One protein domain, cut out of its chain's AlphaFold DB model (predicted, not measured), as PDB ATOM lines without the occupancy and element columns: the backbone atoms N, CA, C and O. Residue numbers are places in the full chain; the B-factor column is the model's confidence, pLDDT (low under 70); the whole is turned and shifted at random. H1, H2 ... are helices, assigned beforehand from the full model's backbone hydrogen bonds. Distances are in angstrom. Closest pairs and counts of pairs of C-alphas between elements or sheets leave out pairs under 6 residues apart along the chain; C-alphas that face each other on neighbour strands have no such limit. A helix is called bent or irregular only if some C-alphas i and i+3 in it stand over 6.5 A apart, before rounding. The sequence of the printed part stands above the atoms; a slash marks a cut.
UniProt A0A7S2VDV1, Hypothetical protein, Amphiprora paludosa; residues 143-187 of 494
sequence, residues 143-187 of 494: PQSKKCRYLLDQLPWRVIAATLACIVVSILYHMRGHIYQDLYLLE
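AT A GLANCE: This is residues 143 to 187 of the 494 residues of the protein "Hypothetical protein" of Amphiprora paludosa (UniProt A0A7S2VDV1). Two helices make an open L: H2, the long arm, runs nearly straight for 42.1 A, and the short H1 meets it near one end, through a tight link that makes the corner. The space between the arms is empty, and most of both helices stands free. The printed part has 45 residues, with two named helices in the order H1, H2 and no named strand, and its class is all helix. The whole is extended, with a radius of gyration of the C-alphas of 16.8 A, and only just flat, with spans of 50 by 25 by 5 A.

HOW THE PARTS SIT: The longest helix is H2, residues 157 to 185. H1, residues 144 to 153, is close to H2 but not clearly touching it, with 1 pair of C-alphas within 8 A. That closest pair is the C-alphas of Leu 152 and Ile 160, 7.7 A apart. The two helices run opposite ways at a steep tilt of 64 degrees, and their centres are 24.8 A apart. In both H1 and H2, every O i to N i+4 pair is within hydrogen-bond range.

IN THESE COORDINATES: H2 has 29 residues, from C-alpha 157 at (280.824, 207.872, 154.632) to C-alpha 185 at (254.312, 212.792, 122.302), 42.1 A from first to last C-alpha. H1 has 10 residues and spans 14.2 A from C-alpha 144 at (280.417, 189.574, 145.070) to C-alpha 153. Neither helix is bent.

THE WHOLE: The two C-alphas farthest apart are those of Gln 154 and Glu 187, at 49.7 A. The printed part, residues 143 to 187, has no cut, and the link from H1 to H2 is tight, with 3 residues between them. The mean pLDDT of the printed part is 72.7, and residues 177 to 187 are under 70.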
ATOM      1  N   PRO A 143     282.581 185.850 147.298       75.69
ATOM      2  CA  PRO A 143     281.244 186.259 146.868       75.69
ATOM      3  C   PRO A 143     281.177 187.768 146.595       75.69
ATOM      4  O   PRO A 143     281.675 188.560 147.400       75.69
ATOM      5  N   GLN A 144     280.529 188.171 145.498       72.00
ATOM      6  CA  GLN A 144     280.417 189.574 145.070       72.00
ATOM      7  C   GLN A 144     279.857 190.474 146.186       72.00
ATOM      8  O   GLN A 144     280.395 191.549 146.436       72.00
ATOM      9  N   SER A 145     278.900 189.976 146.976       70.88
ATOM     10  CA  SER A 145     278.354 190.671 148.152       70.88
ATOM     11  C   SER A 145     279.398 190.988 149.233       70.88
ATOM     12  O   SER A 145     279.380 192.071 149.818       70.88
ATOM     13  N   LYS A 146     280.364 190.091 149.477       74.06
ATOM     14  CA  LYS A 146     281.466 190.338 150.422       74.06
ATOM     15  C   LYS A 146     282.482 191.329 149.857       74.06
ATOM     16  O   LYS A 146     283.009 192.143 150.611       74.06
ATOM     17  N   LYS A 147     282.728 191.294 148.541       75.00
ATOM     18  CA  LYS A 147     283.611 192.251 147.857       75.00
ATOM     19  C   LYS A 147     283.015 193.665 147.865       75.00
ATOM     20  O   LYS A 147     283.725 194.612 148.184       75.00
ATOM     21  N   CYS A 148     281.711 193.795 147.627       77.62
ATOM     22  CA  CYS A 148     280.994 195.068 147.700       77.62
ATOM     23  C   CYS A 148     280.977 195.649 149.116       77.62
ATOM     24  O   CYS A 148     281.262 196.830 149.297       77.62
ATOM     25  N   ARG A 149     280.739 194.813 150.137       77.06
ATOM     26  CA  ARG A 149     280.797 195.248 151.538       77.06
ATOM     27  C   ARG A 149     282.190 195.752 151.922       77.06
ATOM     28  O   ARG A 149     282.303 196.822 152.499       77.06
ATOM     29  N   TYR A 150     283.242 195.042 151.515       76.88
ATOM     30  CA  TYR A 150     284.623 195.468 151.757       76.88
ATOM     31  C   TYR A 150     284.966 196.801 151.071       76.88
ATOM     32  O   TYR A 150     285.642 197.638 151.661       76.88
ATOM     33  N   LEU A 151     284.491 197.018 149.840       75.56
ATOM     34  CA  LEU A 151     284.696 198.277 149.117       75.56
ATOM     35  C   LEU A 151     283.935 199.447 149.755       75.56
ATOM     36  O   LEU A 151     284.457 200.558 149.794       75.56
ATOM     37  N   LEU A 152     282.734 199.200 150.285       75.62
ATOM     38  CA  LEU A 152     281.948 200.207 151.001       75.62
ATOM     39  C   LEU A 152     282.548 200.538 152.374       75.62
ATOM     40  O   LEU A 152     282.622 201.711 152.724       75.62
ATOM     41  N   ASP A 153     283.056 199.546 153.109       79.38
ATOM     42  CA  ASP A 153     283.685 199.751 154.423       79.38
ATOM     43  C   ASP A 153     285.012 200.538 154.331       79.38
ATOM     44  O   ASP A 153     285.432 201.178 155.294       79.38
ATOM     45  N   GLN A 154     285.672 200.523 153.167       80.31
ATOM     46  CA  GLN A 154     286.907 201.277 152.897       80.31
ATOM     47  C   GLN A 154     286.654 202.749 152.536       80.31
ATOM     48  O   GLN A 154     287.592 203.551 152.518       80.31
ATOM     49  N   LEU A 155     285.413 203.127 152.217       82.25
ATOM     50  CA  LEU A 155     285.091 204.483 151.791       82.25
ATOM     51  C   LEU A 155     284.655 205.347 152.981       82.25
ATOM     52  O   LEU A 155     283.795 204.945 153.765       82.25
ATOM     53  N   PRO A 156     285.167 206.587 153.103       88.62
ATOM     54  CA  PRO A 156     284.618 207.536 154.056       88.62
ATOM     55  C   PRO A 156     283.131 207.742 153.756       88.62
ATOM     56  O   PRO A 156     282.763 207.985 152.604       88.62
ATOM     57  N   TRP A 157     282.281 207.727 154.785       77.62
ATOM     58  CA  TRP A 157     280.824 207.872 154.632       77.62
ATOM     59  C   TRP A 157     280.415 209.097 153.792       77.62
ATOM     60  O   TRP A 157     279.419 209.058 153.072       77.62
ATOM     61  N   ARG A 158     281.220 210.171 153.814       76.62
ATOM     62  CA  ARG A 158     281.017 211.382 152.999       76.62
ATOM     63  C   ARG A 158     281.117 211.120 151.493       76.62
ATOM     64  O   ARG A 158     280.389 211.739 150.725       76.62
ATOM     65  N   VAL A 159     281.990 210.205 151.070       80.69
ATOM     66  CA  VAL A 159     282.154 209.822 149.658       80.69
ATOM     67  C   VAL A 159     280.967 208.980 149.198       80.69
ATOM     68  O   VAL A 159     280.455 209.195 148.102       80.69
ATOM     69  N   ILE A 160     280.471 208.083 150.056       79.25
ATOM     70  CA  ILE A 160     279.264 207.290 149.782       79.25
ATOM     71  C   ILE A 160     278.047 208.214 149.646       79.25
ATOM     72  O   ILE A 160     277.322 208.132 148.657       79.25
ATOM     73  N   ALA A 161     277.870 209.152 150.582       79.75
ATOM     74  CA  ALA A 161     276.775 210.119 150.548       79.75
ATOM     75  C   ALA A 161     276.815 211.014 149.294       79.75
ATOM     76  O   ALA A 161     275.789 211.202 148.646       79.75
ATOM     77  N   ALA A 162     277.994 211.517 148.912       83.50
ATOM     78  CA  ALA A 162     278.152 212.319 147.698       83.50
ATOM     79  C   ALA A 162     277.865 211.510 146.421       83.50
ATOM     80  O   ALA A 162     277.217 212.009 145.507       83.50
ATOM     81  N   THR A 163     278.295 210.246 146.372       82.19
ATOM     82  CA  THR A 163     278.060 209.369 145.215       82.19
ATOM     83  C   THR A 163     276.572 209.053 145.059       82.19
ATOM     84  O   THR A 163     276.035 209.176 143.961       82.19
ATOM     85  N   LEU A 164     275.875 208.737 146.156       83.00
ATOM     86  CA  LEU A 164     274.424 208.523 146.144       83.00
ATOM     87  C   LEU A 164     273.660 209.790 145.742       83.00
ATOM     88  O   LEU A 164     272.733 209.704 144.943       83.00
ATOM     89  N   ALA A 165     274.075 210.967 146.222       85.06
ATOM     90  CA  ALA A 165     273.473 212.232 145.809       85.06
ATOM     91  C   ALA A 165     273.626 212.469 144.294       85.06
ATOM     92  O   ALA A 165     272.651 212.821 143.634       85.06
ATOM     93  N   CYS A 166     274.806 212.208 143.719       84.94
ATOM     94  CA  CYS A 166     275.025 212.312 142.273       84.94
ATOM     95  C   CYS A 166     274.172 211.317 141.472       84.94
ATOM     96  O   CYS A 166     273.640 211.683 140.422       84.94
ATOM     97  N   ILE A 167     274.007 210.083 141.961       85.94
ATOM     98  CA  ILE A 167     273.148 209.075 141.321       85.94
ATOM     99  C   ILE A 167     271.686 209.530 141.347       85.94
ATOM    100  O   ILE A 167     271.033 209.524 140.307       85.94
ATOM    101  N   VAL A 168     271.185 210.005 142.491       85.81
ATOM    102  CA  VAL A 168     269.806 210.509 142.616       85.81
ATOM    103  C   VAL A 168     269.571 211.711 141.700       85.81
ATOM    104  O   VAL A 168     268.565 211.745 140.998       85.81
ATOM    105  N   VAL A 169     270.503 212.669 141.639       86.69
ATOM    106  CA  VAL A 169     270.402 213.816 140.720       86.69
ATOM    107  C   VAL A 169     270.399 213.359 139.259       86.69
ATOM    108  O   VAL A 169     269.606 213.871 138.474       86.69
ATOM    109  N   SER A 170     271.219 212.369 138.900       79.75
ATOM    110  CA  SER A 170     271.269 211.830 137.532       79.75
ATOM    111  C   SER A 170     269.973 211.106 137.153       79.75
ATOM    112  O   SER A 170     269.456 211.317 136.060       79.75
ATOM    113  N   ILE A 171     269.396 210.321 138.071       83.81
ATOM    114  CA  ILE A 171     268.098 209.657 137.876       83.81
ATOM    115  C   ILE A 171     266.982 210.696 137.744       83.81
ATOM    116  O   ILE A 171     266.168 210.600 136.830       83.81
ATOM    117  N   LEU A 172     266.951 211.716 138.606       82.19
ATOM    118  CA  LEU A 172     265.959 212.792 138.524       82.19
ATOM    119  C   LEU A 172     266.090 213.592 137.222       82.19
ATOM    120  O   LEU A 172     265.076 213.973 136.639       82.19
ATOM    121  N   TYR A 173     267.313 213.814 136.738       83.75
ATOM    122  CA  TYR A 173     267.562 214.472 135.457       83.75
ATOM    123  C   TYR A 173     267.071 213.619 134.277       83.75
ATOM    124  O   TYR A 173     266.381 214.136 133.398       83.75
ATOM    125  N   HIS A 174     267.333 212.306 134.289       74.88
ATOM    126  CA  HIS A 174     266.839 211.393 133.255       74.88
ATOM    127  C   HIS A 174     265.314 211.234 133.276       74.88
ATOM    128  O   HIS A 174     264.681 211.311 132.226       74.88
ATOM    129  N   MET A 175     264.715 211.087 134.460       73.56
ATOM    130  CA  MET A 175     263.258 211.027 134.638       73.56
ATOM    131  C   MET A 175     262.590 212.311 134.146       73.56
ATOM    132  O   MET A 175     261.563 212.256 133.481       73.56
ATOM    133  N   ARG A 176     263.199 213.475 134.405       76.12
ATOM    134  CA  ARG A 176     262.715 214.756 133.881       76.12
ATOM    135  C   ARG A 176     262.763 214.795 132.350       76.12
ATOM    136  O   ARG A 176     261.799 215.252 131.748       76.12
ATOM    137  N   GLY A 177     263.828 214.284 131.730       68.12
ATOM    138  CA  GLY A 177     263.930 214.153 130.271       68.12
ATOM    139  C   GLY A 177     262.834 213.266 129.668       68.12
ATOM    140  O   GLY A 177     262.164 213.689 128.732       68.12
ATOM    141  N   HIS A 178     262.591 212.088 130.252       58.34
ATOM    142  CA  HIS A 178     261.538 211.172 129.793       58.34
ATOM    143  C   HIS A 178     260.129 211.740 129.982       58.34
ATOM    144  O   HIS A 178     259.323 211.670 129.062       58.34
ATOM    145  N   ILE A 179     259.846 212.392 131.115       61.19
ATOM    146  CA  ILE A 179     258.550 213.048 131.342       61.19
ATOM    147  C   ILE A 179     258.308 214.155 130.308       61.19
ATOM    148  O   ILE A 179     257.194 214.276 129.807       61.19
ATOM    149  N   TYR A 180     259.329 214.943 129.949       50.78
ATOM    150  CA  TYR A 180     259.181 215.942 128.885       50.78
ATOM    151  C   TYR A 180     258.958 215.308 127.514       50.78
ATOM    152  O   TYR A 180     258.151 215.826 126.753       50.78
ATOM    153  N   GLN A 181     259.627 214.199 127.205       43.47
ATOM    154  CA  GLN A 181     259.488 213.519 125.919       43.47
ATOM    155  C   GLN A 181     258.121 212.827 125.768       43.47
ATOM    156  O   GLN A 181     257.498 212.934 124.713       43.47
ATOM    157  N   ASP A 182     257.607 212.209 126.835       42.06
ATOM    158  CA  ASP A 182     256.279 211.586 126.858       42.06
ATOM    159  C   ASP A 182     255.149 212.630 126.867       42.06
ATOM    160  O   ASP A 182     254.116 212.432 126.225       42.06
ATOM    161  N   LEU A 183     255.350 213.785 127.520       49.06
ATOM    162  CA  LEU A 183     254.442 214.932 127.391       49.06
ATOM    163  C   LEU A 183     254.435 215.479 125.956       49.06
ATOM    164  O   LEU A 183     253.362 215.757 125.432       49.06
ATOM    165  N   TYR A 184     255.594 215.549 125.294       47.28
ATOM    166  CA  TYR A 184     255.701 216.019 123.907       47.28
ATOM    167  C   TYR A 184     254.984 215.092 122.910       47.28
ATOM    168  O   TYR A 184     254.377 215.555 121.946       47.28
ATOM    169  N   LEU A 185     255.011 213.774 123.143       44.44
ATOM    170  CA  LEU A 185     254.312 212.792 122.302       44.44
ATOM    171  C   LEU A 185     252.785 212.812 122.490       44.44
ATOM    172  O   LEU A 185     252.057 212.502 121.550       44.44
ATOM    173  N   LEU A 186     252.291 213.226 123.661       46.62
ATOM    174  CA  LEU A 186     250.859 213.423 123.935       46.62
ATOM    175  C   LEU A 186     250.315 214.778 123.435       46.62
ATOM    176  O   LEU A 186     249.111 215.020 123.526       46.62
ATOM    177  N   GLU A 187     251.178 215.657 122.920       53.38
ATOM    178  CA  GLU A 187     250.859 217.034 122.504       53.38
ATOM    179  C   GLU A 187     250.918 217.247 120.981       53.38
ATOM    180  O   GLU A 187     250.933 218.383 120.502       53.38
TER     181      GLU A 187